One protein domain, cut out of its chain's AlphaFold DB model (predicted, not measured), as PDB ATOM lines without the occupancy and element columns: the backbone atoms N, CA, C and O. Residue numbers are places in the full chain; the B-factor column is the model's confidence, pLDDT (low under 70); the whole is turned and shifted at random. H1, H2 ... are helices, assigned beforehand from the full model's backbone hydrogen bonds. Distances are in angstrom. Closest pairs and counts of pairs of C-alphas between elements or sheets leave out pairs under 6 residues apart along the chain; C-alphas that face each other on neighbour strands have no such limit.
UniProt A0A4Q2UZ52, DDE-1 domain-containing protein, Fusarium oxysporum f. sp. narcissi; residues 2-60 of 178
ATOM      1  N   PRO A   2      35.729  59.029  -1.774       74.25
ATOM      2  CA  PRO A   2      35.386  57.629  -2.016       74.25
ATOM      3  C   PRO A   2      36.563  56.705  -1.662       74.25
ATOM      4  O   PRO A   2      37.717  57.074  -1.864       74.25
ATOM      5  N   SER A   3      36.276  55.514  -1.125       84.88
ATOM      6  CA  SER A   3      37.300  54.504  -0.839       84.88
ATOM      7  C   SER A   3      37.913  53.945  -2.129       84.88
ATOM      8  O   SER A   3      37.307  54.005  -3.201       84.88
ATOM      9  N   GLN A   4      39.096  53.342  -2.023       84.94
ATOM     10  CA  GLN A   4      39.742  52.662  -3.149       84.94
ATOM     11  C   GLN A   4      38.859  51.539  -3.722       84.94
ATOM     12  O   GLN A   4      38.779  51.367  -4.936       84.94
ATOM     13  N   GLU A   5      38.125  50.829  -2.864       87.50
ATOM     14  CA  GLU A   5      37.176  49.795  -3.290       87.50
ATOM     15  C   GLU A   5      35.965  50.381  -4.028       87.50
ATOM     16  O   GLU A   5      35.524  49.815  -5.028       87.50
ATOM     17  N   ASN A   6      35.484  51.566  -3.629       86.50
ATOM     18  CA  ASN A   6      34.464  52.288  -4.397       86.50
ATOM     19  C   ASN A   6      34.967  52.660  -5.798       86.50
ATOM     20  O   ASN A   6      34.217  52.533  -6.765       86.50
ATOM     21  N   LEU A   7      36.227  53.099  -5.916       84.56
ATOM     22  CA  LEU A   7      36.830  53.449  -7.206       84.56
ATOM     23  C   LEU A   7      36.957  52.219  -8.111       84.56
ATOM     24  O   LEU A   7      36.538  52.274  -9.265       84.56
ATOM     25  N   LYS A   8      37.442  51.089  -7.580       86.50
ATOM     26  CA  LYS A   8      37.538  49.821  -8.326       86.50
ATOM     27  C   LYS A   8      36.169  49.331  -8.802       86.50
ATOM     28  O   LYS A   8      36.020  48.975  -9.971       86.50
ATOM     29  N   ALA A   9      35.158  49.363  -7.931       87.94
ATOM     30  CA  ALA A   9      33.797  48.957  -8.280       87.94
ATOM     31  C   ALA A   9      33.196  49.840  -9.384       87.94
ATOM     32  O   ALA A   9      32.609  49.332 -10.343       87.94
ATOM     33  N   ALA A  10      33.380  51.158  -9.291       85.38
ATOM     34  CA  ALA A  10      32.933  52.101 -10.309       85.38
ATOM     35  C   ALA A  10      33.660  51.899 -11.650       85.38
ATOM     36  O   ALA A  10      33.013  51.825 -12.698       85.38
ATOM     37  N   GLN A  11      34.984  51.733 -11.624       84.75
ATOM     38  CA  GLN A  11      35.786  51.436 -12.814       84.75
ATOM     39  C   GLN A  11      35.336  50.137 -13.488       84.75
ATOM     40  O   GLN A  11      35.187  50.105 -14.709       84.75
ATOM     41  N   ALA A  12      35.045  49.082 -12.721       85.94
ATOM     42  CA  ALA A  12      34.561  47.815 -13.265       85.94
ATOM     43  C   ALA A  12      33.228  47.970 -14.022       85.94
ATOM     44  O   ALA A  12      33.046  47.366 -15.083       85.94
ATOM     45  N   VAL A  13      32.312  48.811 -13.523       86.44
ATOM     46  CA  VAL A  13      31.053  49.141 -14.214       86.44
ATOM     47  C   VAL A  13      31.322  49.866 -15.534       86.44
ATOM     48  O   VAL A  13      30.782  49.468 -16.568       86.44
ATOM     49  N   VAL A  14      32.180  50.891 -15.524       83.38
ATOM     50  CA  VAL A  14      32.531  51.667 -16.731       83.38
ATOM     51  C   VAL A  14      33.199  50.779 -17.776       83.38
ATOM     52  O   VAL A  14      32.758  50.737 -18.925       83.38
ATOM     53  N   LEU A  15      34.208  50.004 -17.374       81.25
ATOM     54  CA  LEU A  15      34.918  49.080 -18.257       81.25
ATOM     55  C   LEU A  15      33.979  48.019 -18.836       81.25
ATOM     56  O   LEU A  15      34.085  47.687 -20.016       81.25
ATOM     57  N   SER A  16      33.035  47.504 -18.043       82.88
ATOM     58  CA  SER A  16      32.057  46.533 -18.534       82.88
ATOM     59  C   SER A  16      31.128  47.126 -19.593       82.88
ATOM     60  O   SER A  16      30.829  46.441 -20.570       82.88
ATOM     61  N   ARG A  17      30.685  48.378 -19.425       82.62
ATOM     62  CA  ARG A  17      29.868  49.089 -20.422       82.62
ATOM     63  C   ARG A  17      30.660  49.363 -21.697       82.62
ATOM     64  O   ARG A  17      30.172  49.059 -22.780       82.62
ATOM     65  N   ALA A  18      31.900  49.829 -21.563       78.44
ATOM     66  CA  ALA A  18      32.785  50.077 -22.698       78.44
ATOM     67  C   ALA A  18      33.072  48.795 -23.501       78.44
ATOM     68  O   ALA A  18      33.064  48.815 -24.730       78.44
ATOM     69  N   ARG A  19      33.285  47.654 -22.827       79.12
ATOM     70  CA  ARG A  19      33.447  46.349 -23.495       79.12
ATOM     71  C   ARG A  19      32.173  45.898 -24.199       79.12
ATOM     72  O   ARG A  19      32.266  45.384 -25.307       79.12
ATOM     73  N   TYR A  20      31.011  46.088 -23.575       80.38
ATOM     74  CA  TYR A  20      29.721  45.764 -24.187       80.38
ATOM     75  C   TYR A  20      29.485  46.567 -25.470       80.38
ATOM     76  O   TYR A  20      29.157  45.985 -26.493       80.38
ATOM     77  N   GLN A  21      29.751  47.874 -25.447       73.81
ATOM     78  CA  GLN A  21      29.611  48.745 -26.622       73.81
ATOM     79  C   GLN A  21      30.580  48.400 -27.760       73.81
ATOM     80  O   GLN A  21      30.243  48.576 -28.924       73.81
ATOM     81  N   LYS A  22      31.775  47.892 -27.441       77.88
ATOM     82  CA  LYS A  22      32.758  47.429 -28.435       77.88
ATOM     83  C   LYS A  22      32.505  45.999 -28.926       77.88
ATOM     84  O   LYS A  22      33.369  45.438 -29.592       77.88
ATOM     85  N   ASP A  23      31.382  45.382 -28.553       75.62
ATOM     86  CA  ASP A  23      31.075  43.976 -28.845       75.62
ATOM     87  C   ASP A  23      32.102  42.966 -28.286       75.62
ATOM     88  O   ASP A  23      32.123  41.789 -28.646       75.62
ATOM     89  N   LEU A  24      32.913  43.404 -27.318       72.81
ATOM     90  CA  LEU A  24      33.935  42.612 -26.625       72.81
ATOM     91  C   LEU A  24      33.373  41.880 -25.392       72.81
ATOM     92  O   LEU A  24      34.123  41.326 -24.591       72.81
ATOM     93  N   SER A  25      32.050  41.898 -25.212       67.31
ATOM     94  CA  SER A  25      31.320  41.221 -24.133       67.31
ATOM     95  C   SER A  25      30.602  39.981 -24.674       67.31
ATOM     96  O   SER A  25      29.380  39.873 -24.582       67.31
ATOM     97  N   ARG A  26      31.340  39.059 -25.305       65.88
ATOM     98  CA  ARG A  26      30.799  37.785 -25.810       65.88
ATOM     99  C   ARG A  26      31.405  36.630 -25.021       65.88
ATOM    100  O   ARG A  26      32.618  36.578 -24.840       65.88
ATOM    101  N   ASP A  27      30.559  35.740 -24.514       61.75
ATOM    102  CA  ASP A  27      31.018  34.510 -23.855       61.75
ATOM    103  C   ASP A  27      31.425  33.449 -24.898       61.75
ATOM    104  O   ASP A  27      31.175  33.623 -26.093       61.75
ATOM    105  N   ALA A  28      31.999  32.323 -24.466       60.31
ATOM    106  CA  ALA A  28      32.350  31.185 -25.323       60.31
ATOM    107  C   ALA A  28      31.153  30.645 -26.142       60.31
ATOM    108  O   ALA A  28      31.337  30.025 -27.187       60.31
ATOM    109  N   SER A  29      29.922  30.943 -25.710       66.62
ATOM    110  CA  SER A  29      28.660  30.663 -26.409       66.62
ATOM    111  C   SER A  29      28.232  31.735 -27.430       66.62
ATOM    112  O   SER A  29      27.144  31.638 -27.990       66.62
ATOM    113  N   LYS A  30      29.054  32.766 -27.678       57.69
ATOM    114  CA  LYS A  30      28.788  33.940 -28.543       57.69
ATOM    115  C   LYS A  30      27.613  34.836 -28.116       57.69
ATOM    116  O   LYS A  30      27.281  35.772 -28.841       57.69
ATOM    117  N   VAL A  31      27.015  34.613 -26.946       63.19
ATOM    118  CA  VAL A  31      25.925  35.449 -26.412       63.19
ATOM    119  C   VAL A  31      26.492  36.742 -25.818       63.19
ATOM    120  O   VAL A  31      27.497  36.704 -25.100       63.19
ATOM    121  N   SER A  32      25.853  37.884 -26.105       60.06
ATOM    122  CA  SER A  32      26.245  39.168 -25.522       60.06
ATOM    123  C   SER A  32      25.900  39.207 -24.028       60.06
ATOM    124  O   SER A  32      24.767  38.963 -23.610       60.06
ATOM    125  N   LYS A  33      26.895  39.487 -23.183       71.38
ATOM    126  CA  LYS A  33      26.700  39.637 -21.735       71.38
ATOM    127  C   LYS A  33      26.283  41.063 -21.419       71.38
ATOM    128  O   LYS A  33      26.993  41.993 -21.800       71.38
ATOM    129  N   GLN A  34      25.190  41.227 -20.672       79.75
ATOM    130  CA  GLN A  34      24.782  42.544 -20.185       79.75
ATOM    131  C   GLN A  34      25.894  43.214 -19.364       79.75
ATOM    132  O   GLN A  34      26.632  42.531 -18.643       79.75
ATOM    133  N   PRO A  35      26.013  44.551 -19.448       83.00
ATOM    134  CA  PRO A  35      27.013  45.284 -18.694       83.00
ATOM    135  C   PRO A  35      26.786  45.169 -17.183       83.00
ATOM    136  O   PRO A  35      25.659  45.087 -16.693       83.00
ATOM    137  N   LEU A  36      27.885  45.188 -16.431       86.56
ATOM    138  CA  LEU A  36      27.887  45.079 -14.980       86.56
ATOM    139  C   LEU A  36      27.067  46.212 -14.346       86.56
ATOM    140  O   LEU A  36      27.330  47.392 -14.574       86.56
ATOM    141  N   SER A  37      26.080  45.854 -13.526       87.19
ATOM    142  CA  SER A  37      25.330  46.821 -12.723       87.19
ATOM    143  C   SER A  37      26.126  47.226 -11.479       87.19
ATOM    144  O   SER A  37      26.934  46.447 -10.976       87.19
ATOM    145  N   LEU A  38      25.852  48.412 -10.922       85.25
ATOM    146  CA  LEU A  38      26.474  48.853  -9.664       85.25
ATOM    147  C   LEU A  38      26.214  47.884  -8.505       85.25
ATOM    148  O   LEU A  38      27.103  47.649  -7.699       85.25
ATOM    149  N   ARG A  39      25.024  47.275  -8.461       87.38
ATOM    150  CA  ARG A  39      24.675  46.247  -7.468       87.38
ATOM    151  C   ARG A  39      25.573  45.012  -7.594       87.38
ATOM    152  O   ARG A  39      26.033  44.469  -6.600       87.38
ATOM    153  N   ASN A  40      25.832  44.576  -8.824       88.19
ATOM    154  CA  ASN A  40      26.689  43.420  -9.073       88.19
ATOM    155  C   ASN A  40      28.174  43.759  -8.880       88.19
ATOM    156  O   ASN A  40      28.950  42.877  -8.530       88.19
ATOM    157  N   ALA A  41      28.574  45.010  -9.109       86.56
ATOM    158  CA  ALA A  41      29.921  45.484  -8.808       86.56
ATOM    159  C   ALA A  41      30.171  45.539  -7.295       86.56
ATOM    160  O   ALA A  41      31.205  45.061  -6.843       86.56
ATOM    161  N   GLU A  42      29.203  46.018  -6.513       89.75
ATOM    162  CA  GLU A  42      29.268  46.022  -5.046       89.75
ATOM    163  C   GLU A  42      29.487  44.613  -4.478       89.75
ATOM    164  O   GLU A  42      30.361  44.402  -3.642       89.75
ATOM    165  N   ALA A  43      28.781  43.615  -5.020       88.25
ATOM    166  CA  ALA A  43      28.964  42.216  -4.634       88.25
ATOM    167  C   ALA A  43      30.347  41.637  -5.002       88.25
ATOM    168  O   ALA A  43      30.784  40.670  -4.386       88.25
ATOM    169  N   ARG A  44      31.028  42.193  -6.015       87.94
ATOM    170  CA  ARG A  44      32.354  41.738  -6.482       87.94
ATOM    171  C   ARG A  44      33.518  42.439  -5.786       87.94
ATOM    172  O   ARG A  44      34.624  41.910  -5.791       87.94
ATOM    173  N   HIS A  45      33.283  43.622  -5.229       88.31
ATOM    174  CA  HIS A  45      34.303  44.464  -4.611       88.31
ATOM    175  C   HIS A  45      33.947  44.692  -3.140       88.31
ATOM    176  O   HIS A  45      33.264  45.657  -2.789       88.31
ATOM    177  N   HIS A  46      34.386  43.773  -2.277       87.31
ATOM    178  CA  HIS A  46      34.126  43.837  -0.840       87.31
ATOM    179  C   HIS A  46      34.658  45.142  -0.232       87.31
ATOM    180  O   HIS A  46      35.797  45.529  -0.468       87.31
ATOM    181  N   GLY A  47      33.823  45.823   0.557       87.12
ATOM    182  CA  GLY A  47      34.144  47.137   1.125       87.12
ATOM    183  C   GLY A  47      33.768  48.324   0.230       87.12
ATOM    184  O   GLY A  47      33.930  49.474   0.644       87.12
ATOM    185  N   SER A  48      33.232  48.072  -0.969       88.56
ATOM    186  CA  SER A  48      32.531  49.099  -1.737       88.56
ATOM    187  C   SER A  48      31.083  49.267  -1.252       88.56
ATOM    188  O   SER A  48      30.488  48.349  -0.693       88.56
ATOM    189  N   SER A  49      30.529  50.462  -1.442       89.75
ATOM    190  CA  SER A  49      29.148  50.809  -1.111       89.75
ATOM    191  C   SER A  49      28.510  51.492  -2.303       89.75
ATOM    192  O   SER A  49      28.922  52.584  -2.713       89.75
ATOM    193  N   ARG A  50      27.452  50.883  -2.837       85.81
ATOM    194  CA  ARG A  50      26.684  51.453  -3.944       85.81
ATOM    195  C   ARG A  50      26.162  52.839  -3.588       85.81
ATOM    196  O   ARG A  50      26.239  53.735  -4.422       85.81
ATOM    197  N   ALA A  51      25.653  53.031  -2.372       85.25
ATOM    198  CA  ALA A  51      25.130  54.323  -1.938       85.25
ATOM    199  C   ALA A  51      26.222  55.404  -1.954       85.25
ATOM    200  O   ALA A  51      25.997  56.516  -2.423       85.25
ATOM    201  N   THR A  52      27.434  55.066  -1.504       85.12
ATOM    202  CA  THR A  52      28.576  55.986  -1.529       85.12
ATOM    203  C   THR A  52      29.059  56.264  -2.949       85.12
ATOM    204  O   THR A  52      29.384  57.410  -3.253       85.12
ATOM    205  N   ILE A  53      29.082  55.254  -3.824       82.31
ATOM    206  CA  ILE A  53      29.426  55.430  -5.241       82.31
ATOM    207  C   ILE A  53      28.400  56.345  -5.911       82.31
ATOM    208  O   ILE A  53      28.789  57.335  -6.505       82.31
ATOM    209  N   GLN A  54      27.100  56.084  -5.757       81.38
ATOM    210  CA  GLN A  54      26.048  56.912  -6.360       81.38
ATOM    211  C   GLN A  54      26.040  58.352  -5.835       81.38
ATOM    212  O   GLN A  54      25.642  59.255  -6.562       81.38
ATOM    213  N   ARG A  55      26.465  58.568  -4.584       78.69
ATOM    214  CA  ARG A  55      26.538  59.902  -3.979       78.69
ATOM    215  C   ARG A  55      27.773  60.697  -4.408       78.69
ATOM    216  O   ARG A  55      27.689  61.912  -4.498       78.69
ATOM    217  N   ASN A  56      28.908  60.027  -4.606       76.62
ATOM    218  CA  ASN A  56      30.208  60.686  -4.786       76.62
ATOM    219  C   ASN A  56      30.817  60.492  -6.181       76.62
ATOM    220  O   ASN A  56      31.901  61.009  -6.438       76.62
ATOM    221  N   MET A  57      30.193  59.693  -7.046       75.25
ATOM    222  CA  MET A  57      30.646  59.437  -8.408       75.25
ATOM    223  C   MET A  57      29.464  59.492  -9.362       75.25
ATOM    224  O   MET A  57      28.483  58.757  -9.211       75.25
ATOM    225  N   ARG A  58      29.594  60.317 -10.397       72.06
ATOM    226  CA  ARG A  58      28.618  60.404 -11.471       72.06
ATOM    227  C   ARG A  58      29.138  59.677 -12.703       72.06
ATOM    228  O   ARG A  58      30.237  59.929 -13.188       72.06
ATOM    229  N   PHE A  59      28.336  58.744 -13.208       71.88
ATOM    230  CA  PHE A  59      28.585  58.119 -14.503       71.88
ATOM    231  C   PHE A  59      27.856  58.947 -15.547       71.88
ATOM    232  O   PHE A  59      26.626  58.881 -15.603       71.88
ATOM    233  N   ALA A  60      28.600  59.719 -16.334       64.19
ATOM    234  CA  ALA A  60      28.020  60.478 -17.434       64.19
ATOM    235  C   ALA A  60      27.281  59.535 -18.392       64.19
ATOM    236  O   ALA A  60      27.738  58.414 -18.657       64.19
TER     237      ALA A  60
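This is residues 2 to 60 of the 178 residues of the protein "DDE-1 domain-containing protein" of Fusarium oxysporum f. sp. narcissi (UniProt A0A4Q2UZ52). One long helix, H1, runs along much of the length, and two short helices, H2 and H3, pack crosswise on its residues 9 to 13 and 6 to 10. A long loop, residues 22 to 37, folds back from the end of H1 to H2. The printed part has 59 residues with three named helices, in the order H1, H2, H3, and no named strand: all helix. It is only just compact, close to loose, with a radius of gyration of the C-alphas of 12.2 A, and only just elongated, spanning 36 by 23 by 15 A.

H1, residues 4 to 21, touches H2, residues 38 to 44, at a steep tilt of 64 degrees, opposite ways; the closest C-alphas, of Ala 9 and Ala 41, are 5.2 A apart. H3, residues 50 to 56, touches H1 about perpendicular, at 85 degrees, the closest C-alphas being Asn 6 and Ile 53, 6.0 A. H2 and H3 only just touch, with 3 pairs of C-alphas within 8 A, the closest Glu 42 and Arg 50 at 6.1 A. In H1, H2 and H3 every O i to N i+4 pair is within hydrogen-bond range.

H1 begins at C-alpha 4 (39.742, 52.662, -3.149) and measures 25.9 A; H2 measures 9.8 A; H3, 9.9 A, ends at C-alpha 56 (30.208, 60.686, -4.786).

The printed part has no cut. The link H1 to H2 is long, H2 to H3 tight. Residues 25 to 32 and 60 have pLDDT under 70.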